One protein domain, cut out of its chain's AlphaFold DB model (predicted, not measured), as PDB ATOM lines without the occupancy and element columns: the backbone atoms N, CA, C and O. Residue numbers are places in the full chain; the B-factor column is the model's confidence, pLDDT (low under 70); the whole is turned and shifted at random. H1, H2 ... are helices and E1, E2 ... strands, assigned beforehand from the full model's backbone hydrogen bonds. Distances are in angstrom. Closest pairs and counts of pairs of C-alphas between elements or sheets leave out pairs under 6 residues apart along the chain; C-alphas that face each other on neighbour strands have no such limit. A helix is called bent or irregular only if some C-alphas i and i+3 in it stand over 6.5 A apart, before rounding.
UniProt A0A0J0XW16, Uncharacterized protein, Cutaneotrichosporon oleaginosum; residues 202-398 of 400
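AT A GLANCE: This is residues 202 to 398 of the 400 residues of an uncharacterized protein of Cutaneotrichosporon oleaginosum (UniProt A0A0J0XW16). A small, twisted sheet of four parallel strands has helices on both faces, H8 and H9 on one and H2 and H10 on the other; next to this layered part lies a group of helices round H3, with H6 and H7 as a hairpin on its far side. The printed part has 197 residues, with ten named helices and four named strands, in the order E1 H1 H2 E2 H3 H4 H5 H6 H7 H8 E3 H9 E4 H10. The class is mixed and the sheet's order is E2 E1 E3 E4. The whole is compact, with a radius of gyration of the C-alphas of 15.9 A and spans of 42 by 37 by 37 A.

IN THESE COORDINATES: Find E1 from C-alpha 202 at (35.361, -6.007, 14.383) to residue 205; the other strands are E2, residues 230 to 234, E3, residues 365 to 368, and E4, residues 384 to 387. H8, residues 339 to 354, runs 22.4 A from (42.306, -0.117, -4.580). H2 is residues 214 to 226, 18.6 A, H9 373 to 381, and H10 389 to 398, ending at (49.929, -4.368, 25.022). Look further for H1 at 207 to 212, H3 at 236 to 247, H4 at 254 to 264, H5 at 266 to 274, H6 at 297 to 311, 21.2 A, and H7 at 316 to 330, 21.3 A.

HOW THE PARTS SIT: In the sheet, these backbone atoms of neighbour strands are within hydrogen-bond range: N 203 and O 231 of E1 and E2 at 2.8 A, N 204 and O 366 of E1 and E3 at 2.9 A, and N 367 and O 385 of E3 and E4 at 2.8 A. E1, H1 H2, E2 and E3, H9, E4 are strand-helix-strand units, parallel neighbours with helices between, both right-handed crossovers. H8 runs along the strands at a height of 8.6 A over the sheet; H2 is on the opposite face at 10.0 A. H9 lies over none of the strands, and H10 stands up from the sheet. The hub H3 touches H7, closest C-alphas Pro 236 and Cys 323, 4.8 A. H3 also touches H1, H8 and H4, the last as a hairpin. H6 and H7 are a hairpin at 12 degrees, closest C-alphas Ile 310 and Leu 319, 6.6 A. H5 is irregular, C-alphas 267 and 270 being 7.9 A apart, and touches no helix. Every O i to N i+4 pair is within range except in H5, 3 of 5, and H10, 5 of 6.

THE WHOLE: The farthest C-alphas, Gln 298 and Ala 398, are 45.0 A apart. The printed part has no cut; H5 to H6, 22 residues, is the long link. Mean pLDDT is 82.8 over the printed part, and residues 355 to 364 and 393 to 398 are among those under 70.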
ATOM      1  N   LEU A 202      35.535  -5.570  15.761       83.56
ATOM      2  CA  LEU A 202      35.361  -6.007  14.383       83.56
ATOM      3  C   LEU A 202      36.447  -5.343  13.534       83.56
ATOM      4  O   LEU A 202      36.521  -4.113  13.463       83.56
ATOM      5  N   VAL A 203      37.284  -6.151  12.899       88.62
ATOM      6  CA  VAL A 203      38.412  -5.690  12.088       88.62
ATOM      7  C   VAL A 203      38.160  -6.006  10.625       88.62
ATOM      8  O   VAL A 203      37.706  -7.097  10.289       88.62
ATOM      9  N   THR A 204      38.500  -5.060   9.759       93.31
ATOM     10  CA  THR A 204      38.689  -5.313   8.332       93.31
ATOM     11  C   THR A 204      40.034  -4.758   7.876       93.31
ATOM     12  O   THR A 204      40.702  -4.024   8.612       93.31
ATOM     13  N   PHE A 205      40.451  -5.134   6.673       92.69
ATOM     14  CA  PHE A 205      41.809  -4.933   6.186       92.69
ATOM     15  C   PHE A 205      41.804  -4.300   4.801       92.69
ATOM     16  O   PHE A 205      40.984  -4.655   3.952       92.69
ATOM     17  N   SER A 206      42.773  -3.421   4.557       92.75
ATOM     18  CA  SER A 206      43.085  -2.959   3.206       92.75
ATOM     19  C   SER A 206      43.547  -4.128   2.326       92.75
ATOM     20  O   SER A 206      44.316  -4.973   2.797       92.75
ATOM     21  N   PRO A 207      43.178  -4.160   1.031       91.94
ATOM     22  CA  PRO A 207      43.676  -5.166   0.093       91.94
ATOM     23  C   PRO A 207      45.209  -5.200   0.009       91.94
ATOM     24  O   PRO A 207      45.816  -6.260  -0.128       91.94
ATOM     25  N   THR A 208      45.849  -4.036   0.157       89.19
ATOM     26  CA  THR A 208      47.315  -3.893   0.142       89.19
ATOM     27  C   THR A 208      47.998  -4.689   1.252       89.19
ATOM     28  O   THR A 208      49.135  -5.135   1.093       89.19
ATOM     29  N   PHE A 209      47.295  -4.918   2.361       86.81
ATOM     30  CA  PHE A 209      47.822  -5.649   3.502       86.81
ATOM     31  C   PHE A 209      48.050  -7.129   3.170       86.81
ATOM     32  O   PHE A 209      49.078  -7.689   3.549       86.81
ATOM     33  N   PHE A 210      47.155  -7.730   2.380       88.88
ATOM     34  CA  PHE A 210      47.297  -9.106   1.895       88.88
ATOM     35  C   PHE A 210      48.426  -9.252   0.866       88.88
ATOM     36  O   PHE A 210      49.109 -10.271   0.847       88.88
ATOM     37  N   LEU A 211      48.642  -8.229   0.035       89.00
ATOM     38  CA  LEU A 211      49.591  -8.279  -1.082       89.00
ATOM     39  C   LEU A 211      51.042  -7.978  -0.685       89.00
ATOM     40  O   LEU A 211      51.966  -8.481  -1.323       89.00
ATOM     41  N   PHE A 212      51.250  -7.138   0.335       89.25
ATOM     42  CA  PHE A 212      52.577  -6.586   0.646       89.25
ATOM     43  C   PHE A 212      53.015  -6.755   2.104       89.25
ATOM     44  O   PHE A 212      54.164  -6.463   2.424       89.25
ATOM     45  N   GLN A 213      52.126  -7.177   3.011       86.62
ATOM     46  CA  GLN A 213      52.419  -7.256   4.449       86.62
ATOM     47  C   GLN A 213      51.922  -8.568   5.080       86.62
ATOM     48  O   GLN A 213      51.428  -8.583   6.210       86.62
ATOM     49  N   HIS A 214      52.086  -9.686   4.368       82.56
ATOM     50  CA  HIS A 214      51.591 -11.001   4.788       82.56
ATOM     51  C   HIS A 214      52.106 -11.476   6.161       82.56
ATOM     52  O   HIS A 214      51.380 -12.152   6.889       82.56
ATOM     53  N   ASP A 215      53.320 -11.092   6.566       83.38
ATOM     54  CA  ASP A 215      53.865 -11.475   7.879       83.38
ATOM     55  C   ASP A 215      53.100 -10.795   9.016       83.38
ATOM     56  O   ASP A 215      52.692 -11.433   9.987       83.38
ATOM     57  N   ARG A 216      52.799  -9.505   8.837       84.50
ATOM     58  CA  ARG A 216      52.022  -8.717   9.798       84.50
ATOM     59  C   ARG A 216      50.575  -9.191   9.878       84.50
ATOM     60  O   ARG A 216      49.976  -9.120  10.951       84.50
ATOM     61  N   LEU A 217      50.014  -9.691   8.774       86.12
ATOM     62  CA  LEU A 217      48.680 -10.291   8.761       86.12
ATOM     63  C   LEU A 217      48.593 -11.481   9.718       86.12
ATOM     64  O   LEU A 217      47.661 -11.543  10.521       86.12
ATOM     65  N   ASN A 218      49.578 -12.381   9.688       81.81
ATOM     66  CA  ASN A 218      49.610 -13.532  10.591       81.81
ATOM     67  C   ASN A 218      49.634 -13.097  12.062       81.81
ATOM     68  O   ASN A 218      48.918 -13.669  12.883       81.81
ATOM     69  N   ASP A 219      50.407 -12.066  12.396       83.81
ATOM     70  CA  ASP A 219      50.508 -11.575  13.770       83.81
ATOM     71  C   ASP A 219      49.224 -10.889  14.258       83.81
ATOM     72  O   ASP A 219      48.802 -11.127  15.391       83.81
ATOM     73  N   ILE A 220      48.537 -10.110  13.411       84.44
ATOM     74  CA  ILE A 220      47.210  -9.571  13.761       84.44
ATOM     75  C   ILE A 220      46.200 -10.708  13.930       84.44
ATOM     76  O   ILE A 220      45.435 -10.716  14.895       84.44
ATOM     77  N   MET A 221      46.215 -11.704  13.039       85.50
ATOM     78  CA  MET A 221      45.295 -12.837  13.132       85.50
ATOM     79  C   MET A 221      45.517 -13.682  14.388       85.50
ATOM     80  O   MET A 221      44.541 -14.193  14.933       85.50
ATOM     81  N   LYS A 222      46.746 -13.766  14.920       82.06
ATOM     82  CA  LYS A 222      46.990 -14.362  16.247       82.06
ATOM     83  C   LYS A 222      46.238 -13.619  17.355       82.06
ATOM     84  O   LYS A 222      45.687 -14.274  18.230       82.06
ATOM     85  N   VAL A 223      46.179 -12.282  17.319       78.94
ATOM     86  CA  VAL A 223      45.393 -11.479  18.285       78.94
ATOM     87  C   VAL A 223      43.905 -11.751  18.140       78.94
ATOM     88  O   VAL A 223      43.216 -11.976  19.129       78.94
ATOM     89  N   VAL A 224      43.407 -11.716  16.902       80.88
ATOM     90  CA  VAL A 224      41.980 -11.909  16.625       80.88
ATOM     91  C   VAL A 224      41.530 -13.299  17.082       80.88
ATOM     92  O   VAL A 224      40.485 -13.429  17.707       80.88
ATOM     93  N   ARG A 225      42.343 -14.333  16.833       79.75
ATOM     94  CA  ARG A 225      42.032 -15.728  17.184       79.75
ATOM     95  C   ARG A 225      42.199 -16.051  18.665       79.75
ATOM     96  O   ARG A 225      41.543 -16.970  19.149       79.75
ATOM     97  N   SER A 226      43.069 -15.339  19.382       73.00
ATOM     98  CA  SER A 226      43.344 -15.605  20.800       73.00
ATOM     99  C   SER A 226      42.348 -14.947  21.754       73.00
ATOM    100  O   SER A 226      42.335 -15.274  22.941       73.00
ATOM    101  N   ALA A 227      41.501 -14.040  21.263       70.56
ATOM    102  CA  ALA A 227      40.602 -13.259  22.098       70.56
ATOM    103  C   ALA A 227      39.127 -13.412  21.655       70.56
ATOM    104  O   ALA A 227      38.774 -12.985  20.557       70.56
ATOM    105  N   PRO A 228      38.226 -13.912  22.527       64.50
ATOM    106  CA  PRO A 228      36.856 -14.326  22.169       64.50
ATOM    107  C   PRO A 228      35.924 -13.184  21.728       64.50
ATOM    108  O   PRO A 228      34.818 -13.420  21.259       64.50
ATOM    109  N   ASN A 229      36.362 -11.932  21.871       71.38
ATOM    110  CA  ASN A 229      35.584 -10.750  21.505       71.38
ATOM    111  C   ASN A 229      36.114 -10.063  20.237       71.38
ATOM    112  O   ASN A 229      35.687  -8.955  19.922       71.38
ATOM    113  N   TRP A 230      37.046 -10.674  19.506       78.75
ATOM    114  CA  TRP A 230      37.501 -10.162  18.215       78.75
ATOM    115  C   TRP A 230      36.903 -10.955  17.063       78.75
ATOM    116  O   TRP A 230      36.790 -12.173  17.113       78.75
ATOM    117  N   ALA A 231      36.538 -10.235  16.011       83.81
ATOM    118  CA  ALA A 231      36.102 -10.808  14.755       83.81
ATOM    119  C   ALA A 231      36.816 -10.085  13.617       83.81
ATOM    120  O   ALA A 231      37.046  -8.874  13.679       83.81
ATOM    121  N   ALA A 232      37.156 -10.827  12.573       89.62
ATOM    122  CA  ALA A 232      37.756 -10.284  11.370       89.62
ATOM    123  C   ALA A 232      36.898 -10.638  10.163       89.62
ATOM    124  O   ALA A 232      36.463 -11.780  10.013       89.62
ATOM    125  N   TYR A 233      36.688  -9.662   9.290       93.06
ATOM    126  CA  TYR A 233      35.989  -9.892   8.039       93.06
ATOM    127  C   TYR A 233      36.573  -9.058   6.905       93.06
ATOM    128  O   TYR A 233      37.226  -8.037   7.128       93.06
ATOM    129  N   ILE A 234      36.310  -9.487   5.680       95.19
ATOM    130  CA  ILE A 234      36.543  -8.700   4.472       95.19
ATOM    131  C   ILE A 234      35.280  -8.689   3.622       95.19
ATOM    132  O   ILE A 234      34.520  -9.658   3.605       95.19
ATOM    133  N   VAL A 235      35.081  -7.596   2.893       95.38
ATOM    134  CA  VAL A 235      34.019  -7.518   1.890       95.38
ATOM    135  C   VAL A 235      34.374  -8.362   0.660       95.38
ATOM    136  O   VAL A 235      35.560  -8.513   0.347       95.38
ATOM    137  N   PRO A 236      33.386  -8.879  -0.093       96.75
ATOM    138  CA  PRO A 236      33.645  -9.719  -1.264       96.75
ATOM    139  C   PRO A 236      34.579  -9.083  -2.300       96.75
ATOM    140  O   PRO A 236      35.434  -9.761  -2.861       96.75
ATOM    141  N   THR A 237      34.475  -7.771  -2.518       96.88
ATOM    142  CA  THR A 237      35.332  -7.033  -3.462       96.88
ATOM    143  C   THR A 237      36.799  -7.009  -3.052       96.88
ATOM    144  O   THR A 237      37.659  -6.920  -3.922       96.88
ATOM    145  N   THR A 238      37.104  -7.125  -1.757       96.19
ATOM    146  CA  THR A 238      38.485  -7.252  -1.276       96.19
ATOM    147  C   THR A 238      39.088  -8.569  -1.726       96.19
ATOM    148  O   THR A 238      40.194  -8.566  -2.254       96.19
ATOM    149  N   LEU A 239      38.352  -9.676  -1.584       96.25
ATOM    150  CA  LEU A 239      38.844 -10.978  -2.026       96.25
ATOM    151  C   LEU A 239      39.021 -11.017  -3.550       96.25
ATOM    152  O   LEU A 239      40.073 -11.434  -4.016       96.25
ATOM    153  N   LEU A 240      38.044 -10.501  -4.307       96.69
ATOM    154  CA  LEU A 240      38.128 -10.418  -5.772       96.69
ATOM    155  C   LEU A 240      39.340  -9.603  -6.241       96.69
ATOM    156  O   LEU A 240      40.041 -10.018  -7.157       96.69
ATOM    157  N   TYR A 241      39.603  -8.459  -5.604       96.31
ATOM    158  CA  TYR A 241      40.753  -7.626  -5.944       96.31
ATOM    159  C   TYR A 241      42.084  -8.311  -5.620       96.31
ATOM    160  O   TYR A 241      43.015  -8.243  -6.418       96.31
ATOM    161  N   VAL A 242      42.201  -8.932  -4.441       94.88
ATOM    162  CA  VAL A 242      43.447  -9.589  -4.020       94.88
ATOM    163  C   VAL A 242      43.762 -10.774  -4.931       94.88
ATOM    164  O   VAL A 242      44.907 -10.909  -5.350       94.88
ATOM    165  N   ASP A 243      42.756 -11.576  -5.279       94.81
ATOM    166  CA  ASP A 243      42.881 -12.697  -6.214       94.81
ATOM    167  C   ASP A 243      43.364 -12.227  -7.595       94.81
ATOM    168  O   ASP A 243      44.423 -12.646  -8.061       94.81
ATOM    169  N   GLU A 244      42.685 -11.235  -8.181       94.38
ATOM    170  CA  GLU A 244      43.080 -10.644  -9.465       94.38
ATOM    171  C   GLU A 244      44.502 -10.049  -9.414       94.38
ATOM    172  O   GLU A 244      45.283 -10.174 -10.358       94.38
ATOM    173  N   ALA A 245      44.874  -9.402  -8.307       93.06
ATOM    174  CA  ALA A 245      46.201  -8.825  -8.136       93.06
ATOM    175  C   ALA A 245      47.306  -9.890  -8.021       93.06
ATOM    176  O   ALA A 245      48.411  -9.666  -8.520       93.06
ATOM    177  N   ILE A 246      47.025 -11.033  -7.390       92.88
ATOM    178  CA  ILE A 246      47.946 -12.175  -7.317       92.88
ATOM    179  C   ILE A 246      48.129 -12.785  -8.711       92.88
ATOM    180  O   ILE A 246      49.269 -12.941  -9.147       92.88
ATOM    181  N   GLU A 247      47.040 -13.034  -9.448       91.88
ATOM    182  CA  GLU A 247      47.089 -13.553 -10.826       91.88
ATOM    183  C   GLU A 247      47.876 -12.627 -11.770       91.88
ATOM    184  O   GLU A 247      48.637 -13.076 -12.629       91.88
ATOM    185  N   GLN A 248      47.743 -11.312 -11.578       92.38
ATOM    186  CA  GLN A 248      48.444 -10.291 -12.360       92.38
ATOM    187  C   GLN A 248      49.877 -10.006 -11.873       92.38
ATOM    188  O   GLN A 248      50.498  -9.064 -12.365       92.38
ATOM    189  N   ASN A 249      50.417 -10.784 -10.926       89.25
ATOM    190  CA  ASN A 249      51.755 -10.595 -10.346       89.25
ATOM    191  C   ASN A 249      51.994  -9.180  -9.776       89.25
ATOM    192  O   ASN A 249      53.087  -8.625  -9.881       89.25
ATOM    193  N   LYS A 250      50.965  -8.574  -9.173       87.81
ATOM    194  CA  LYS A 250      51.063  -7.254  -8.523       87.81
ATOM    195  C   LYS A 250      51.537  -7.329  -7.068       87.81
ATOM    196  O   LYS A 250      51.851  -6.291  -6.489       87.81
ATOM    197  N   ALA A 251      51.554  -8.517  -6.467       87.38
ATOM    198  CA  ALA A 251      52.104  -8.750  -5.132       87.38
ATOM    199  C   ALA A 251      53.641  -8.786  -5.161       87.38
ATOM    200  O   ALA A 251      54.234  -9.136  -6.179       87.38
ATOM    201  N   LEU A 252      54.285  -8.478  -4.028       82.81
ATOM    202  CA  LEU A 252      55.745  -8.608  -3.894       82.81
ATOM    203  C   LEU A 252      56.190 -10.075  -4.035       82.81
ATOM    204  O   LEU A 252      57.189 -10.361  -4.686       82.81
ATOM    205  N   ASP A 253      55.415 -10.981  -3.440       89.19
ATOM    206  CA  ASP A 253      55.534 -12.432  -3.574       89.19
ATOM    207  C   ASP A 253      54.116 -13.029  -3.685       89.19
ATOM    208  O   ASP A 253      53.432 -13.185  -2.668       89.19
ATOM    209  N   PRO A 254      53.639 -13.329  -4.910       89.38
ATOM    210  CA  PRO A 254      52.295 -13.859  -5.138       89.38
ATOM    211  C   PRO A 254      52.014 -15.176  -4.405       89.38
ATOM    212  O   PRO A 254      50.908 -15.369  -3.899       89.38
ATOM    213  N   ASN A 255      53.012 -16.060  -4.286       89.56
ATOM    214  CA  ASN A 255      52.845 -17.357  -3.630       89.56
ATOM    215  C   ASN A 255      52.685 -17.185  -2.117       89.56
ATOM    216  O   ASN A 255      51.773 -17.759  -1.517       89.56
ATOM    217  N   SER A 256      53.535 -16.359  -1.504       88.56
ATOM    218  CA  SER A 256      53.434 -16.057  -0.073       88.56
ATOM    219  C   SER A 256      52.164 -15.273   0.258       88.56
ATOM    220  O   SER A 256      51.512 -15.569   1.261       88.56
ATOM    221  N   ALA A 257      51.754 -14.332  -0.600       88.12
ATOM    222  CA  ALA A 257      50.497 -13.598  -0.448       88.12
ATOM    223  C   ALA A 257      49.278 -14.535  -0.501       88.12
ATOM    224  O   ALA A 257      48.419 -14.480   0.382       88.12
ATOM    225  N   PHE A 258      49.232 -15.448  -1.477       90.69
ATOM    226  CA  PHE A 258      48.162 -16.441  -1.595       90.69
ATOM    227  C   PHE A 258      48.112 -17.390  -0.389       90.69
ATOM    228  O   PHE A 258      47.047 -17.630   0.189       90.69
ATOM    229  N   ALA A 259      49.270 -17.897   0.047       87.75
ATOM    230  CA  ALA A 259      49.366 -18.773   1.212       87.75
ATOM    231  C   ALA A 259      48.932 -18.064   2.507       87.75
ATOM    232  O   ALA A 259      48.245 -18.652   3.344       87.75
ATOM    233  N   ALA A 260      49.301 -16.794   2.683       86.69
ATOM    234  CA  ALA A 260      48.896 -16.011   3.845       86.69
ATOM    235  C   ALA A 260      47.397 -15.695   3.836       86.69
ATOM    236  O   ALA A 260      46.748 -15.825   4.873       86.69
ATOM    237  N   LEU A 261      46.831 -15.341   2.679       89.31
ATOM    238  CA  LEU A 261      45.397 -15.109   2.514       89.31
ATOM    239  C   LEU A 261      44.589 -16.362   2.869       89.31
ATOM    240  O   LEU A 261      43.736 -16.317   3.754       89.31
ATOM    241  N   THR A 262      44.885 -17.496   2.235       88.62
ATOM    242  CA  THR A 262      44.175 -18.766   2.473       88.62
ATOM    243  C   THR A 262      44.320 -19.248   3.919       88.62
ATOM    244  O   THR A 262      43.349 -19.708   4.523       88.62
ATOM    245  N   ARG A 263      45.493 -19.049   4.540       85.12
ATOM    246  CA  ARG A 263      45.698 -19.314   5.973       85.12
ATOM    247  C   ARG A 263      44.942 -18.335   6.875       85.12
ATOM    248  O   ARG A 263      44.565 -18.693   7.990       85.12
ATOM    249  N   ALA A 264      44.732 -17.094   6.452       86.88
ATOM    250  CA  ALA A 264      43.976 -16.122   7.231       86.88
ATOM    251  C   ALA A 264      42.470 -16.418   7.196       86.88
ATOM    252  O   ALA A 264      41.819 -16.265   8.231       86.88
ATOM    253  N   LEU A 265      41.945 -16.878   6.054       89.56
ATOM    254  CA  LEU A 265      40.531 -17.204   5.837       89.56
ATOM    255  C   LEU A 265      40.013 -18.331   6.748       89.56
ATOM    256  O   LEU A 265      40.776 -19.159   7.258       89.56
ATOM    257  N   PHE A 266      38.690 -18.350   6.919       85.38
ATOM    258  CA  PHE A 266      37.937 -19.301   7.749       85.38
ATOM    259  C   PHE A 266      37.818 -20.726   7.170       85.38
ATOM    260  O   PHE A 266      37.328 -21.624   7.849       85.38
ATOM    261  N   LEU A 267      38.267 -20.940   5.927       84.19
ATOM    262  CA  LEU A 267      38.050 -22.170   5.147       84.19
ATOM    263  C   LEU A 267      38.525 -23.458   5.844       84.19
ATOM    264  O   LEU A 267      37.977 -24.529   5.609       84.19
ATOM    265  N   ASP A 268      39.529 -23.342   6.713       79.56
ATOM    266  CA  ASP A 268      40.173 -24.466   7.403       79.56
ATOM    267  C   ASP A 268      39.929 -24.447   8.926       79.56
ATOM    268  O   ASP A 268      40.573 -25.159   9.696       79.56
ATOM    269  N   ASP A 269      38.996 -23.617   9.403       80.00
ATOM    270  CA  ASP A 269      38.785 -23.413  10.839       80.00
ATOM    271  C   ASP A 269      38.351 -24.694  11.564       80.00
ATOM    272  O   ASP A 269      38.719 -24.897  12.718       80.00
ATOM    273  N   ASN A 270      37.630 -25.601  10.900       75.50
ATOM    274  CA  ASN A 270      37.265 -26.887  11.498       75.50
ATOM    275  C   ASN A 270      38.499 -27.744  11.809       75.50
ATOM    276  O   ASN A 270      38.609 -28.271  12.917       75.50
ATOM    277  N   ASN A 271      39.457 -27.830  10.885       76.12
ATOM    278  CA  ASN A 271      40.691 -28.577  11.117       76.12
ATOM    279  C   ASN A 271      41.565 -27.881  12.165       76.12
ATOM    280  O   ASN A 271      42.101 -28.544  13.049       76.12
ATOM    281  N   ARG A 272      41.633 -26.542  12.147       76.69
ATOM    282  CA  ARG A 272      42.352 -25.755  13.165       76.69
ATOM    283  C   ARG A 272      41.770 -25.928  14.565       76.69
ATOM    284  O   ARG A 272      42.529 -26.003  15.528       76.69
ATOM    285  N   ARG A 273      40.443 -26.029  14.699       78.88
ATOM    286  CA  ARG A 273      39.777 -26.343  15.978       78.88
ATOM    287  C   ARG A 273      40.131 -27.743  16.460       78.88
ATOM    288  O   ARG A 273      40.461 -27.908  17.628       78.88
ATOM    289  N   ILE A 274      40.110 -28.736  15.567       76.56
ATOM    290  CA  ILE A 274      40.512 -30.116  15.888       76.56
ATOM    291  C   ILE A 274      41.984 -30.168  16.327       76.56
ATOM    292  O   ILE A 274      42.315 -30.871  17.278       76.56
ATOM    293  N   ALA A 275      42.853 -29.386  15.682       77.12
ATOM    294  CA  ALA A 275      44.268 -29.259  16.026       77.12
ATOM    295  C   ALA A 275      44.535 -28.414  17.291       77.12
ATOM    296  O   ALA A 275      45.673 -28.347  17.751       77.12
ATOM    297  N   GLY A 276      43.511 -27.770  17.864       72.88
ATOM    298  CA  GLY A 276      43.640 -26.898  19.034       72.88
ATOM    299  C   GLY A 276      44.316 -25.549  18.755       72.88
ATOM    300  O   GLY A 276      44.729 -24.871  19.693       72.88
ATOM    301  N   GLU A 277      44.439 -25.143  17.489       72.50
ATOM    302  CA  GLU A 277      45.074 -23.878  17.089       72.50
ATOM    303  C   GLU A 277      44.174 -22.655  17.318       72.50
ATOM    304  O   GLU A 277      44.665 -21.536  17.482       72.50
ATOM    305  N   ILE A 278      42.855 -22.860  17.317       69.50
ATOM    306  CA  ILE A 278      41.839 -21.836  17.591       69.50
ATOM    307  C   ILE A 278      40.774 -22.405  18.536       69.50
ATOM    308  O   ILE A 278      40.519 -23.611  18.536       69.50
ATOM    309  N   SER A 279      40.161 -21.551  19.360       63.34
ATOM    310  CA  SER A 279      39.115 -21.984  20.292       63.34
ATOM    311  C   SER A 279      37.796 -22.257  19.558       63.34
ATOM    312  O   SER A 279      37.629 -21.909  18.386       63.34
ATOM    313  N   SER A 280      36.828 -22.878  20.243       62.38
ATOM    314  CA  SER A 280      35.485 -23.119  19.687       62.38
ATOM    315  C   SER A 280      34.785 -21.837  19.231       62.38
ATOM    316  O   SER A 280      33.969 -21.877  18.313       62.38
ATOM    317  N   ASP A 281      35.147 -20.711  19.849       58.22
ATOM    318  CA  ASP A 281      34.448 -19.433  19.724       58.22
ATOM    319  C   ASP A 281      35.224 -18.420  18.861       58.22
ATOM    320  O   ASP A 281      34.812 -17.266  18.744       58.22
ATOM    321  N   THR A 282      36.353 -18.823  18.264       64.06
ATOM    322  CA  THR A 282      37.163 -17.972  17.380       64.06
ATOM    323  C   THR A 282      37.364 -18.601  15.997       64.06
ATOM    324  O   THR A 282      36.992 -19.753  15.738       64.06
ATOM    325  N   GLY A 283      37.867 -17.797  15.057       76.38
ATOM    326  CA  GLY A 283      37.970 -18.174  13.649       76.38
ATOM    327  C   GLY A 283      38.932 -17.308  12.839       76.38
ATOM    328  O   GLY A 283      39.563 -16.373  13.344       76.38
ATOM    329  N   GLY A 284      39.065 -17.659  11.566       84.75
ATOM    330  CA  GLY A 284      39.747 -16.879  10.546       84.75
ATOM    331  C   GLY A 284      38.958 -15.648  10.094       84.75
ATOM    332  O   GLY A 284      37.933 -15.272  10.659       84.75
ATOM    333  N   ILE A 285      39.466 -14.996   9.051       90.75
ATOM    334  CA  ILE A 285      38.786 -13.894   8.372       90.75
ATOM    335  C   ILE A 285      37.600 -14.467   7.604       90.75
ATOM    336  O   ILE A 285      37.785 -15.335   6.750       90.75
ATOM    337  N   VAL A 286      36.404 -13.949   7.868       91.06
ATOM    338  CA  VAL A 286      35.185 -14.328   7.146       91.06
ATOM    339  C   VAL A 286      34.947 -13.376   5.973       91.06
ATOM    340  O   VAL A 286      35.154 -12.168   6.085       91.06
ATOM    341  N   VAL A 287      34.479 -13.899   4.841       93.62
ATOM    342  CA  VAL A 287      33.941 -13.050   3.770       93.62
ATOM    343  C   VAL A 287      32.512 -12.674   4.141       93.62
ATOM    344  O   VAL A 287      31.657 -13.540   4.275       93.62
ATOM    345  N   SER A 288      32.238 -11.389   4.337       92.75
ATOM    346  CA  SER A 288      30.912 -10.932   4.760       92.75
ATOM    347  C   SER A 288      30.632  -9.512   4.280       92.75
ATOM    348  O   SER A 288      31.531  -8.791   3.858       92.75
ATOM    349  N   ALA A 289      29.365  -9.119   4.334       91.00
ATOM    350  CA  ALA A 289      28.906  -7.777   4.014       91.00
ATOM    351  C   ALA A 289      27.680  -7.439   4.864       91.00
ATOM    352  O   ALA A 289      26.902  -8.332   5.220       91.00
ATOM    353  N   ALA A 290      27.472  -6.154   5.131       86.50
ATOM    354  CA  ALA A 290      26.296  -5.654   5.819       86.50
ATOM    355  C   ALA A 290      25.008  -6.134   5.129       86.50
ATOM    356  O   ALA A 290      24.921  -6.123   3.894       86.50
ATOM    357  N   PRO A 291      23.981  -6.526   5.904       81.69
ATOM    358  CA  PRO A 291      22.718  -6.929   5.348       81.69
ATOM    359  C   PRO A 291      22.059  -5.747   4.632       81.69
ATOM    360  O   PRO A 291      22.289  -4.577   4.967       81.69
ATOM    361  N   PRO A 292      21.175  -6.044   3.675       79.00
ATOM    362  CA  PRO A 292      20.333  -5.040   3.044       79.00
ATOM    363  C   PRO A 292      19.406  -4.381   4.065       79.00
ATOM    364  O   PRO A 292      19.256  -4.845   5.199       79.00
ATOM    365  N   LEU A 293      18.729  -3.307   3.651       70.00
ATOM    366  CA  LEU A 293      17.700  -2.681   4.479       70.00
ATOM    367  C   LEU A 293      16.673  -3.733   4.915       70.00
ATOM    368  O   LEU A 293      16.041  -4.353   4.067       70.00
ATOM    369  N   LEU A 294      16.473  -3.883   6.227       64.56
ATOM    370  CA  LEU A 294      15.606  -4.917   6.814       64.56
ATOM    371  C   LEU A 294      14.149  -4.852   6.330       64.56
ATOM    372  O   LEU A 294      13.433  -5.847   6.387       64.56
ATOM    373  N   ALA A 295      13.708  -3.688   5.845       65.69
ATOM    374  CA  ALA A 295      12.394  -3.513   5.230       65.69
ATOM    375  C   ALA A 295      12.251  -4.267   3.890       65.69
ATOM    376  O   ALA A 295      11.139  -4.506   3.424       65.69
ATOM    377  N   LEU A 296      13.363  -4.647   3.259       70.56
ATOM    378  CA  LEU A 296      13.401  -5.320   1.970       70.56
ATOM    379  C   LEU A 296      13.542  -6.834   2.176       70.56
ATOM    380  O   LEU A 296      14.643  -7.383   2.163       70.56
ATOM    381  N   LYS A 297      12.402  -7.523   2.317       77.62
ATOM    382  CA  LYS A 297      12.343  -8.972   2.581       77.62
ATOM    383  C   LYS A 297      13.150  -9.808   1.576       77.62
ATOM    384  O   LYS A 297      14.040 -10.546   1.979       77.62
ATOM    385  N   GLN A 298      12.877  -9.667   0.276       87.31
ATOM    386  CA  GLN A 298      13.530 -10.482  -0.760       87.31
ATOM    387  C   GLN A 298      15.059 -10.285  -0.817       87.31
ATOM    388  O   GLN A 298      15.784 -11.278  -0.876       87.31
ATOM    389  N   PRO A 299      15.599  -9.047  -0.792       82.44
ATOM    390  CA  PRO A 299      17.044  -8.866  -0.725       82.44
ATOM    391  C   PRO A 299      17.676  -9.425   0.559       82.44
ATOM    392  O   PRO A 299      18.763  -9.995   0.484       82.44
ATOM    393  N   CYS A 300      17.002  -9.333   1.713       80.06
ATOM    394  CA  CYS A 300      17.467  -9.977   2.945       80.06
ATOM    395  C   CYS A 300      17.503 -11.508   2.825       80.06
ATOM    396  O   CYS A 300      18.499 -12.105   3.211       80.06
ATOM    397  N   GLU A 301      16.482 -12.145   2.247       85.94
ATOM    398  CA  GLU A 301      16.465 -13.601   2.014       85.94
ATOM    399  C   GLU A 301      17.621 -14.048   1.109       85.94
ATOM    400  O   GLU A 301      18.307 -15.023   1.410       85.94
ATOM    401  N   LYS A 302      17.887 -13.300   0.028       89.94
ATOM    402  CA  LYS A 302      19.039 -13.558  -0.851       89.94
ATOM    403  C   LYS A 302      20.368 -13.408  -0.117       89.94
ATOM    404  O   LYS A 302      21.272 -14.202  -0.343       89.94
ATOM    405  N   TRP A 303      20.486 -12.397   0.740       89.75
ATOM    406  CA  TRP A 303      21.689 -12.166   1.537       89.75
ATOM    407  C   TRP A 303      21.917 -13.271   2.575       89.75
ATOM    408  O   TRP A 303      23.041 -13.745   2.686       89.75
ATOM    409  N   VAL A 304      20.870 -13.721   3.278       89.00
ATOM    410  CA  VAL A 304      20.967 -14.838   4.237       89.00
ATOM    411  C   VAL A 304      21.409 -16.106   3.521       89.00
ATOM    412  O   VAL A 304      22.396 -16.706   3.920       89.00
ATOM    413  N   LYS A 305      20.749 -16.456   2.409       93.50
ATOM    414  CA  LYS A 305      21.131 -17.630   1.620       93.50
ATOM    415  C   LYS A 305      22.586 -17.553   1.149       93.50
ATOM    416  O   LYS A 305      23.316 -18.527   1.255       93.50
ATOM    417  N   TRP A 306      23.010 -16.389   0.656       94.81
ATOM    418  CA  TRP A 306      24.399 -16.178   0.257       94.81
ATOM    419  C   TRP A 306      25.372 -16.373   1.428       94.81
ATOM    420  O   TRP A 306      26.411 -16.993   1.242       94.81
ATOM    421  N   LEU A 307      25.046 -15.889   2.630       91.25
ATOM    422  CA  LEU A 307      25.871 -16.137   3.814       91.25
ATOM    423  C   LEU A 307      25.921 -17.617   4.198       91.25
ATOM    424  O   LEU A 307      26.999 -18.096   4.536       91.25
ATOM    425  N   ASP A 308      24.798 -18.334   4.129       90.69
ATOM    426  CA  ASP A 308      24.766 -19.778   4.388       90.69
ATOM    427  C   ASP A 308      25.702 -20.521   3.418       90.69
ATOM    428  O   ASP A 308      26.511 -21.348   3.843       90.69
ATOM    429  N   ASP A 309      25.664 -20.155   2.131       94.06
ATOM    430  CA  ASP A 309      26.551 -20.707   1.103       94.06
ATOM    431  C   ASP A 309      28.032 -20.355   1.371       94.06
ATOM    432  O   ASP A 309      28.912 -21.198   1.180       94.06
ATOM    433  N   ILE A 310      28.329 -19.139   1.860       92.25
ATOM    434  CA  ILE A 310      29.684 -18.742   2.284       92.25
ATOM    435  C   ILE A 310      30.158 -19.623   3.444       92.25
ATOM    436  O   ILE A 310      31.251 -20.175   3.368       92.25
ATOM    437  N   PHE A 311      29.364 -19.787   4.504       87.06
ATOM    438  CA  PHE A 311      29.771 -20.568   5.679       87.06
ATOM    439  C   PHE A 311      29.895 -22.070   5.403       87.06
ATOM    440  O   PHE A 311      30.650 -22.751   6.097       87.06
ATOM    441  N   ALA A 312      29.194 -22.585   4.392       88.12
ATOM    442  CA  ALA A 312      29.353 -23.956   3.917       88.12
ATOM    443  C   ALA A 312      30.613 -24.160   3.050       88.12
ATOM    444  O   ALA A 312      30.979 -25.297   2.754       88.12
ATOM    445  N   CYS A 313      31.272 -23.081   2.623       91.31
ATOM    446  CA  CYS A 313      32.406 -23.143   1.716       91.31
ATOM    447  C   CYS A 313      33.710 -23.515   2.442       91.31
ATOM    448  O   CYS A 313      34.099 -22.876   3.419       91.31
ATOM    449  N   THR A 314      34.420 -24.516   1.917       88.75
ATOM    450  CA  THR A 314      35.710 -24.998   2.446       88.75
ATOM    451  C   THR A 314      36.879 -24.778   1.483       88.75
ATOM    452  O   THR A 314      38.014 -25.124   1.795       88.75
ATOM    453  N   GLU A 315      36.627 -24.202   0.305       91.00
ATOM    454  CA  GLU A 315      37.613 -24.066  -0.770       91.00
ATOM    455  C   GLU A 315      37.662 -22.641  -1.335       91.00
ATOM    456  O   GLU A 315      36.656 -21.939  -1.410       91.00
ATOM    457  N   HIS A 316      38.844 -22.211  -1.788       92.50
ATOM    458  CA  HIS A 316      39.061 -20.839  -2.258       92.50
ATOM    459  C   HIS A 316      38.311 -20.510  -3.561       92.50
ATOM    460  O   HIS A 316      37.688 -19.457  -3.667       92.50
ATOM    461  N   ALA A 317      38.346 -21.401  -4.557       94.44
ATOM    462  CA  ALA A 317      37.725 -21.132  -5.856       94.44
ATOM    463  C   ALA A 317      36.186 -21.014  -5.776       94.44
ATOM    464  O   ALA A 317      35.653 -20.016  -6.267       94.44
ATOM    465  N   PRO A 318      35.458 -21.921  -5.091       96.12
ATOM    466  CA  PRO A 318      34.024 -21.739  -4.861       96.12
ATOM    467  C   PRO A 318      33.695 -20.469  -4.057       96.12
ATOM    468  O   PRO A 318      32.698 -19.803  -4.341       96.12
ATOM    469  N   LEU A 319      34.550 -20.081  -3.100       96.31
ATOM    470  CA  LEU A 319      34.387 -18.837  -2.344       96.31
ATOM    471  C   LEU A 319      34.449 -17.602  -3.261       96.31
ATOM    472  O   LEU A 319      33.611 -16.704  -3.143       96.31
ATOM    473  N   LEU A 320      35.385 -17.567  -4.216       96.50
ATOM    474  CA  LEU A 320      35.470 -16.491  -5.211       96.50
ATOM    475  C   LEU A 320      34.208 -16.395  -6.070       96.50
ATOM    476  O   LEU A 320      33.732 -15.292  -6.349       96.50
ATOM    477  N   ASP A 321      33.629 -17.526  -6.469       97.25
ATOM    478  CA  ASP A 321      32.392 -17.528  -7.248       97.25
ATOM    479  C   ASP A 321      31.216 -16.950  -6.460       97.25
ATOM    480  O   ASP A 321      30.433 -16.169  -7.013       97.25
ATOM    481  N   LEU A 322      31.126 -17.239  -5.160       97.38
ATOM    482  CA  LEU A 322      30.149 -16.607  -4.270       97.38
ATOM    483  C   LEU A 322      30.390 -15.094  -4.143       97.38
ATOM    484  O   LEU A 322      29.429 -14.318  -4.134       97.38
ATOM    485  N   CYS A 323      31.646 -14.639  -4.120       97.19
ATOM    486  CA  CYS A 323      31.966 -13.210  -4.149       97.19
ATOM    487  C   CYS A 323      31.529 -12.540  -5.460       97.19
ATOM    488  O   CYS A 323      30.951 -11.448  -5.436       97.19
ATOM    489  N   ARG A 324      31.740 -13.195  -6.610       96.75
ATOM    490  CA  ARG A 324      31.290 -12.703  -7.925       96.75
ATOM    491  C   ARG A 324      29.764 -12.633  -8.006       96.75
ATOM    492  O   ARG A 324      29.222 -11.668  -8.544       96.75
ATOM    493  N   GLN A 325      29.065 -13.631  -7.463       94.50
ATOM    494  CA  GLN A 325      27.600 -13.643  -7.381       94.50
ATOM    495  C   GLN A 325      27.066 -12.489  -6.528       94.50
ATOM    496  O   GLN A 325      26.122 -11.805  -6.937       94.50
ATOM    497  N   TRP A 326      27.694 -12.229  -5.378       94.75
ATOM    498  CA  TRP A 326      27.362 -11.077  -4.544       94.75
ATOM    499  C   TRP A 326      27.571  -9.766  -5.305       94.75
ATOM    500  O   TRP A 326      26.646  -8.960  -5.401       94.75
ATOM    501  N   ALA A 327      28.734  -9.586  -5.938       93.88
ATOM    502  CA  ALA A 327      29.039  -8.371  -6.689       93.88
ATOM    503  C   ALA A 327      28.009  -8.114  -7.803       93.88
ATOM    504  O   ALA A 327      27.494  -7.003  -7.914       93.88
ATOM    505  N   ARG A 328      27.611  -9.153  -8.553       92.62
ATOM    506  CA  ARG A 328      26.531  -9.064  -9.556       92.62
ATOM    507  C   ARG A 328      25.197  -8.648  -8.952       92.62
ATOM    508  O   ARG A 328      24.521  -7.784  -9.500       92.62
ATOM    509  N   THR A 329      24.817  -9.270  -7.839       88.25
ATOM    510  CA  THR A 329      23.523  -9.036  -7.182       88.25
ATOM    511  C   THR A 329      23.387  -7.596  -6.693       88.25
ATOM    512  O   THR A 329      22.298  -7.028  -6.748       88.25
ATOM    513  N   TRP A 330      24.494  -7.001  -6.248       85.69
ATOM    514  CA  TRP A 330      24.522  -5.683  -5.615       85.69
ATOM    515  C   TRP A 330      25.109  -4.576  -6.499       85.69
ATOM    516  O   TRP A 330      25.296  -3.455  -6.036       85.69
ATOM    517  N   GLY A 331      25.357  -4.863  -7.782       88.00
ATOM    518  CA  GLY A 331      25.806  -3.868  -8.760       88.00
ATOM    519  C   GLY A 331      27.259  -3.414  -8.584       88.00
ATOM    520  O   GLY A 331      27.613  -2.316  -9.007       88.00
ATOM    521  N   HIS A 332      28.104  -4.238  -7.967       91.31
ATOM    522  CA  HIS A 332      29.539  -3.988  -7.859       91.31
ATOM    523  C   HIS A 332      30.297  -4.566  -9.059       91.31
ATOM    524  O   HIS A 332      29.900  -5.572  -9.656       91.31
ATOM    525  N   ARG A 333      31.423  -3.933  -9.409       88.94
ATOM    526  CA  ARG A 333      32.326  -4.447 -10.446       88.94
ATOM    527  C   ARG A 333      32.962  -5.760  -9.960       88.94
ATOM    528  O   ARG A 333      33.277  -5.892  -8.782       88.94
ATOM    529  N   GLN A 334      33.114  -6.731 -10.862       90.38
ATOM    530  CA  GLN A 334      33.672  -8.058 -10.548       90.38
ATOM    531  C   GLN A 334      35.182  -8.162 -10.799       90.38
ATOM    532  O   GLN A 334      35.831  -8.990 -10.173       90.38
ATOM    533  N   THR A 335      35.714  -7.361 -11.723       88.62
ATOM    534  CA  THR A 335      37.116  -7.360 -12.168       88.62
ATOM    535  C   THR A 335      37.556  -5.935 -12.476       88.62
ATOM    536  O   THR A 335      36.706  -5.061 -12.666       88.62
ATOM    537  N   GLY A 336      38.862  -5.673 -12.532       90.00
ATOM    538  CA  GLY A 336      39.386  -4.334 -12.797       90.00
ATOM    539  C   GLY A 336      38.962  -3.325 -11.728       90.00
ATOM    540  O   GLY A 336      38.667  -2.168 -12.040       90.00
ATOM    541  N   LEU A 337      38.843  -3.782 -10.481       92.56
ATOM    542  CA  LEU A 337      38.611  -2.932  -9.317       92.56
ATOM    543  C   LEU A 337      39.884  -2.131  -9.021       92.56
ATOM    544  O   LEU A 337      40.989  -2.673  -9.063       92.56
ATOM    545  N   THR A 338      39.751  -0.848  -8.701       92.94
ATOM    546  CA  THR A 338      40.872  -0.080  -8.144       92.94
ATOM    547  C   THR A 338      40.957  -0.288  -6.633       92.94
ATOM    548  O   THR A 338      39.961  -0.614  -5.986       92.94
ATOM    549  N   ILE A 339      42.140  -0.068  -6.044       92.44
ATOM    550  CA  ILE A 339      42.306  -0.117  -4.580       92.44
ATOM    551  C   ILE A 339      41.304   0.833  -3.920       92.44
ATOM    552  O   ILE A 339      40.544   0.414  -3.057       92.44
ATOM    553  N   GLU A 340      41.235   2.080  -4.383       92.12
ATOM    554  CA  GLU A 340      40.343   3.098  -3.822       92.12
ATOM    555  C   GLU A 340      38.861   2.685  -3.863       92.12
ATOM    556  O   GLU A 340      38.139   2.890  -2.886       92.12
ATOM    557  N   GLU A 341      38.403   2.054  -4.953       93.50
ATOM    558  CA  GLU A 341      37.036   1.527  -5.053       93.50
ATOM    559  C   GLU A 341      36.767   0.480  -3.959       93.50
ATOM    560  O   GLU A 341      35.737   0.530  -3.283       93.50
ATOM    561  N   VAL A 342      37.704  -0.444  -3.749       94.50
ATOM    562  CA  VAL A 342      37.577  -1.518  -2.755       94.50
ATOM    563  C   VAL A 342      37.618  -0.977  -1.329       94.50
ATOM    564  O   VAL A 342      36.819  -1.393  -0.486       94.50
ATOM    565  N   GLU A 343      38.511  -0.031  -1.045       94.50
ATOM    566  CA  GLU A 343      38.630   0.585   0.279       94.50
ATOM    567  C   GLU A 343      37.382   1.403   0.621       94.50
ATOM    568  O   GLU A 343      36.840   1.274   1.719       94.50
ATOM    569  N   LYS A 344      36.843   2.157  -0.345       94.19
ATOM    570  CA  LYS A 344      35.577   2.881  -0.185       94.19
ATOM    571  C   LYS A 344      34.405   1.941   0.098       94.19
ATOM    572  O   LYS A 344      33.591   2.230   0.977       94.19
ATOM    573  N   ILE A 345      34.314   0.812  -0.611       94.81
ATOM    574  CA  ILE A 345      33.288  -0.212  -0.351       94.81
ATOM    575  C   ILE A 345      33.467  -0.802   1.051       94.81
ATOM    576  O   ILE A 345      32.486  -0.922   1.780       94.81
ATOM    577  N   SER A 346      34.703  -1.104   1.456       94.12
ATOM    578  CA  SER A 346      35.018  -1.671   2.774       94.12
ATOM    579  C   SER A 346      34.639  -0.726   3.918       94.12
ATOM    580  O   SER A 346      33.987  -1.143   4.875       94.12
ATOM    581  N   ILE A 347      34.989   0.561   3.813       91.06
ATOM    582  CA  ILE A 347      34.608   1.578   4.802       91.06
ATOM    583  C   ILE A 347      33.089   1.749   4.828       91.06
ATOM    584  O   ILE A 347      32.489   1.683   5.899       91.06
ATOM    585  N   GLY A 348      32.446   1.903   3.667       89.50
ATOM    586  CA  GLY A 348      30.992   2.041   3.579       89.50
ATOM    587  C   GLY A 348      30.238   0.838   4.157       89.50
ATOM    588  O   GLY A 348      29.205   1.005   4.808       89.50
ATOM    589  N   ASP A 349      30.759  -0.371   3.956       91.50
ATOM    590  CA  ASP A 349      30.233  -1.590   4.560       91.50
ATOM    591  C   ASP A 349      30.402  -1.588   6.082       91.50
ATOM    592  O   ASP A 349      29.434  -1.802   6.807       91.50
ATOM    593  N   MET A 350      31.586  -1.239   6.583       86.12
ATOM    594  CA  MET A 350      31.853  -1.162   8.018       86.12
ATOM    595  C   MET A 350      30.978  -0.114   8.724       86.12
ATOM    596  O   MET A 350      30.505  -0.354   9.838       86.12
ATOM    597  N   ILE A 351      30.690   1.015   8.063       79.06
ATOM    598  CA  ILE A 351      29.731   2.019   8.549       79.06
ATOM    599  C   ILE A 351      28.353   1.376   8.731       79.06
ATOM    600  O   ILE A 351      27.720   1.571   9.768       79.06
ATOM    601  N   LYS A 352      27.895   0.573   7.763       79.00
ATOM    602  CA  LYS A 352      26.613  -0.143   7.852       79.00
ATOM    603  C   LYS A 352      26.649  -1.238   8.917       79.00
ATOM    604  O   LYS A 352      25.738  -1.280   9.741       79.00
ATOM    605  N   MET A 353      27.695  -2.066   8.960       76.12
ATOM    606  CA  MET A 353      27.885  -3.134   9.952       76.12
ATOM    607  C   MET A 353      27.802  -2.600  11.380       76.12
ATOM    608  O   MET A 353      27.127  -3.180  12.228       76.12
ATOM    609  N   ARG A 354      28.402  -1.433  11.635       71.50
ATOM    610  CA  ARG A 354      28.345  -0.752  12.932       71.50
ATOM    611  C   ARG A 354      26.918  -0.437  13.391       71.50
ATOM    612  O   ARG A 354      26.672  -0.367  14.592       71.50
ATOM    613  N   THR A 355      25.982  -0.245  12.464       59.94
ATOM    614  CA  THR A 355      24.576   0.043  12.794       59.94
ATOM    615  C   THR A 355      23.750  -1.210  13.112       59.94
ATOM    616  O   THR A 355      22.582  -1.092  13.485       59.94
ATOM    617  N   LEU A 356      24.318  -2.418  12.977       57.22
ATOM    618  CA  LEU A 356      23.577  -3.674  13.104       57.22
ATOM    619  C   LEU A 356      23.508  -4.184  14.549       57.22
ATOM    620  O   LEU A 356      24.557  -4.471  15.122       57.22
ATOM    621  N   PRO A 357      22.306  -4.466  15.102       49.34
ATOM    622  CA  PRO A 357      22.097  -4.875  16.499       49.34
ATOM    623  C   PRO A 357      22.901  -6.086  17.004       49.34
ATOM    624  O   PRO A 357      23.114  -6.199  18.214       49.34
ATOM    625  N   HIS A 358      23.300  -6.990  16.103       52.88
ATOM    626  CA  HIS A 358      24.039  -8.227  16.391       52.88
ATOM    627  C   HIS A 358      25.563  -8.069  16.252       52.88
ATOM    628  O   HIS A 358      26.304  -8.837  16.850       52.88
ATOM    629  N   VAL A 359      26.032  -7.039  15.538       52.69
ATOM    630  CA  VAL A 359      27.445  -6.617  15.508       52.69
ATOM    631  C   VAL A 359      27.761  -5.690  16.692       52.69
ATOM    632  O   VAL A 359      28.918  -5.485  17.044       52.69
ATOM    633  N   VAL A 360      26.729  -5.199  17.389       44.22
ATOM    634  CA  VAL A 360      26.823  -4.331  18.577       44.22
ATOM    635  C   VAL A 360      27.738  -4.829  19.707       44.22
ATOM    636  O   VAL A 360      28.250  -3.968  20.415       44.22
ATOM    637  N   PRO A 361      27.992  -6.131  19.949       48.50
ATOM    638  CA  PRO A 361      29.026  -6.529  20.910       48.50
ATOM    639  C   PRO A 361      30.430  -6.030  20.509       48.50
ATOM    640  O   PRO A 361      31.224  -5.644  21.367       48.50
ATOM    641  N   TYR A 362      30.704  -5.924  19.205       54.03
ATOM    642  CA  TYR A 362      31.957  -5.446  18.621       54.03
ATOM    643  C   TYR A 362      31.933  -3.923  18.410       54.03
ATOM    644  O   TYR A 362      31.950  -3.412  17.294       54.03
ATOM    645  N   ARG A 363      31.901  -3.145  19.499       57.41
ATOM    646  CA  ARG A 363      31.819  -1.663  19.432       57.41
ATOM    647  C   ARG A 363      33.053  -0.974  18.828       57.41
ATOM    648  O   ARG A 363      33.007   0.232  18.588       57.41
ATOM    649  N   ARG A 364      34.159  -1.696  18.625       69.25
ATOM    650  CA  ARG A 364      35.344  -1.187  17.922       69.25
ATOM    651  C   ARG A 364      35.301  -1.681  16.489       69.25
ATOM    652  O   ARG A 364      35.486  -2.868  16.269       69.25
ATOM    653  N   CYS A 365      35.063  -0.778  15.550       78.75
ATOM    654  CA  CYS A 365      35.189  -1.062  14.128       78.75
ATOM    655  C   CYS A 365      36.533  -0.499  13.680       78.75
ATOM    656  O   CYS A 365      36.748   0.711  13.769       78.75
ATOM    657  N   ILE A 366      37.448  -1.380  13.294       84.44
ATOM    658  CA  ILE A 366      38.828  -1.022  12.989       84.44
ATOM    659  C   ILE A 366      39.101  -1.366  11.535       84.44
ATOM    660  O   ILE A 366      38.972  -2.518  11.122       84.44
ATOM    661  N   TYR A 367      39.531  -0.364  10.784       90.50
ATOM    662  CA  TYR A 367      40.100  -0.550   9.466       90.50
ATOM    663  C   TYR A 367      41.625  -0.527   9.581       90.50
ATOM    664  O   TYR A 367      42.211   0.474  10.003       90.50
ATOM    665  N   VAL A 368      42.272  -1.633   9.215       90.62
ATOM    666  CA  VAL A 368      43.733  -1.745   9.212       90.62
ATOM    667  C   VAL A 368      44.258  -1.499   7.805       90.62
ATOM    668  O   VAL A 368      44.039  -2.302   6.899       90.62
ATOM    669  N   GLY A 369      44.980  -0.396   7.622       88.19
ATOM    670  CA  GLY A 369      45.569  -0.044   6.336       88.19
ATOM    671  C   GLY A 369      45.929   1.431   6.222       88.19
ATOM    672  O   GLY A 369      45.831   2.189   7.187       88.19
ATOM    673  N   SER A 370      46.332   1.817   5.015       83.19
ATOM    674  CA  SER A 370      46.662   3.193   4.652       83.19
ATOM    675  C   SER A 370      45.717   3.635   3.543       83.19
ATOM    676  O   SER A 370      45.877   3.197   2.410       83.19
ATOM    677  N   ILE A 371      44.739   4.474   3.881       86.00
ATOM    678  CA  ILE A 371      43.748   5.014   2.935       86.00
ATOM    679  C   ILE A 371      43.944   6.523   2.783       86.00
ATOM    680  O   ILE A 371      44.670   7.138   3.565       86.00
ATOM    681  N   ASN A 372      43.303   7.125   1.781       86.75
ATOM    682  CA  ASN A 372      43.394   8.567   1.559       86.75
ATOM    683  C   ASN A 372      42.733   9.390   2.689       86.75
ATOM    684  O   ASN A 372      41.847   8.912   3.402       86.75
ATOM    685  N   ASP A 373      43.149  10.651   2.832       81.56
ATOM    686  CA  ASP A 373      42.698  11.532   3.919       81.56
ATOM    687  C   ASP A 373      41.178  11.757   3.930       81.56
ATOM    688  O   ASP A 373      40.574  11.893   4.998       81.56
ATOM    689  N   ASP A 374      40.533  11.776   2.761       81.81
ATOM    690  CA  ASP A 374      39.086  11.963   2.663       81.81
ATOM    691  C   ASP A 374      38.322  10.770   3.258       81.81
ATOM    692  O   ASP A 374      37.409  10.972   4.067       81.81
ATOM    693  N   LEU A 375      38.743   9.540   2.947       81.06
ATOM    694  CA  LEU A 375      38.196   8.317   3.536       81.06
ATOM    695  C   LEU A 375      38.532   8.206   5.027       81.06
ATOM    696  O   LEU A 375      37.689   7.755   5.800       81.06
ATOM    697  N   ILE A 376      39.712   8.669   5.464       73.88
ATOM    698  CA  ILE A 376      40.053   8.763   6.895       73.88
ATOM    699  C   ILE A 376      39.054   9.670   7.620       73.88
ATOM    700  O   ILE A 376      38.518   9.297   8.668       73.88
ATOM    701  N   ARG A 377      38.766  10.859   7.068       68.00
ATOM    702  CA  ARG A 377      37.779  11.772   7.663       68.00
ATOM    703  C   ARG A 377      36.392  11.141   7.717       68.00
ATOM    704  O   ARG A 377      35.726  11.273   8.742       68.00
ATOM    705  N   GLU A 378      35.953  10.473   6.652       73.69
ATOM    706  CA  GLU A 378      34.649   9.797   6.593       73.69
ATOM    707  C   GLU A 378      34.542   8.659   7.621       73.69
ATOM    708  O   GLU A 378      33.573   8.588   8.389       73.69
ATOM    709  N   ALA A 379      35.567   7.809   7.691       68.50
ATOM    710  CA  ALA A 379      35.666   6.713   8.643       68.50
ATOM    711  C   ALA A 379      35.591   7.233  10.086       68.50
ATOM    712  O   ALA A 379      34.737   6.802  10.863       68.50
ATOM    713  N   HIS A 380      36.398   8.239  10.436       64.81
ATOM    714  CA  HIS A 380      36.377   8.842  11.768       64.81
ATOM    715  C   HIS A 380      35.070   9.578  12.079       64.81
ATOM    716  O   HIS A 380      34.574   9.507  13.210       64.81
ATOM    717  N   ALA A 381      34.465  10.254  11.096       57.06
ATOM    718  CA  ALA A 381      33.154  10.877  11.261       57.06
ATOM    719  C   ALA A 381      32.093   9.841  11.663       57.06
ATOM    720  O   ALA A 381      31.250  10.143  12.518       57.06
ATOM    721  N   SER A 382      32.224   8.623  11.135       60.00
ATOM    722  CA  SER A 382      31.355   7.464  11.372       60.00
ATOM    723  C   SER A 382      31.804   6.564  12.536       60.00
ATOM    724  O   SER A 382      31.141   5.577  12.858       60.00
ATOM    725  N   GLY A 383      32.898   6.917  13.220       59.53
ATOM    726  CA  GLY A 383      33.412   6.208  14.394       59.53
ATOM    727  C   GLY A 383      34.174   4.916  14.083       59.53
ATOM    728  O   GLY A 383      34.198   4.012  14.919       59.53
ATOM    729  N   ILE A 384      34.765   4.817  12.897       72.62
ATOM    730  CA  ILE A 384      35.706   3.762  12.522       72.62
ATOM    731  C   ILE A 384      37.125   4.238  12.841       72.62
ATOM    732  O   ILE A 384      37.507   5.371  12.524       72.62
ATOM    733  N   ASP A 385      37.904   3.365  13.471       77.00
ATOM    734  CA  ASP A 385      39.318   3.598  13.734       77.00
ATOM    735  C   ASP A 385      40.126   3.153  12.515       77.00
ATOM    736  O   ASP A 385      40.248   1.959  12.248       77.00
ATOM    737  N   VAL A 386      40.688   4.111  11.782       81.19
ATOM    738  CA  VAL A 386      41.671   3.828  10.733       81.19
ATOM    739  C   VAL A 386      43.047   3.834  11.372       81.19
ATOM    740  O   VAL A 386      43.474   4.851  11.924       81.19
ATOM    741  N   ILE A 387      43.730   2.695  11.340       84.19
ATOM    742  CA  ILE A 387      45.043   2.561  11.966       84.19
ATOM    743  C   ILE A 387      46.023   1.822  11.069       84.19
ATOM    744  O   ILE A 387      45.666   0.903  10.329       84.19
ATOM    745  N   SER A 388      47.295   2.192  11.201       83.75
ATOM    746  CA  SER A 388      48.372   1.413  10.612       83.75
ATOM    747  C   SER A 388      48.524   0.070  11.343       83.75
ATOM    748  O   SER A 388      48.184  -0.041  12.528       83.75
ATOM    749  N   PRO A 389      49.099  -0.948  10.686       80.38
ATOM    750  CA  PRO A 389      49.419  -2.221  11.331       80.38
ATOM    751  C   PRO A 389      50.278  -2.057  12.597       80.38
ATOM    752  O   PRO A 389      49.974  -2.644  13.630       80.38
ATOM    753  N   ASP A 390      51.285  -1.176  12.581       78.44
ATOM    754  CA  ASP A 390      52.122  -0.892  13.761       78.44
ATOM    755  C   ASP A 390      51.321  -0.259  14.915       78.44
ATOM    756  O   ASP A 390      51.519  -0.562  16.101       78.44
ATOM    757  N   ALA A 391      50.367   0.612  14.578       74.56
ATOM    758  CA  ALA A 391      49.455   1.193  15.553       74.56
ATOM    759  C   ALA A 391      48.501   0.137  16.136       74.56
ATOM    760  O   ALA A 391      48.181   0.218  17.325       74.56
ATOM    761  N   PHE A 392      48.097  -0.870  15.352       76.06
ATOM    762  CA  PHE A 392      47.302  -2.000  15.841       76.06
ATOM    763  C   PHE A 392      48.054  -2.749  16.950       76.06
ATOM    764  O   PHE A 392      47.531  -2.893  18.057       76.06
ATOM    765  N   PHE A 393      49.310  -3.135  16.708       69.25
ATOM    766  CA  PHE A 393      50.124  -3.854  17.694       69.25
ATOM    767  C   PHE A 393      50.344  -3.048  18.974       69.25
ATOM    768  O   PHE A 393      50.027  -3.512  20.070       69.25
ATOM    769  N   SER A 394      50.806  -1.803  18.847       65.38
ATOM    770  CA  SER A 394      51.075  -0.946  20.011       65.38
ATOM    771  C   SER A 394      49.826  -0.616  20.837       65.38
ATOM    772  O   SER A 394      49.931  -0.332  22.032       65.38
ATOM    773  N   THR A 395      48.640  -0.651  20.227       63.62
ATOM    774  CA  THR A 395      47.383  -0.286  20.895       63.62
ATOM    775  C   THR A 395      46.653  -1.485  21.491       63.62
ATOM    776  O   THR A 395      45.977  -1.326  22.513       63.62
ATOM    777  N   TYR A 396      46.766  -2.663  20.870       64.19
ATOM    778  CA  TYR A 396      45.916  -3.809  21.193       64.19
ATOM    779  C   TYR A 396      46.672  -5.042  21.682       64.19
ATOM    780  O   TYR A 396      46.100  -5.781  22.480       64.19
ATOM    781  N   MET A 397      47.952  -5.225  21.332       55.28
ATOM    782  CA  MET A 397      48.752  -6.315  21.906       55.28
ATOM    783  C   MET A 397      49.303  -6.002  23.296       55.28
ATOM    784  O   MET A 397      49.480  -6.916  24.081       55.28
ATOM    785  N   ALA A 398      49.489  -4.732  23.666       45.22
ATOM    786  CA  ALA A 398      49.929  -4.368  25.022       45.22
ATOM    787  C   ALA A 398      48.850  -4.572  26.115       45.22
ATOM    788  O   ALA A 398      49.064  -4.225  27.278       45.22
TER     789      ALA A 398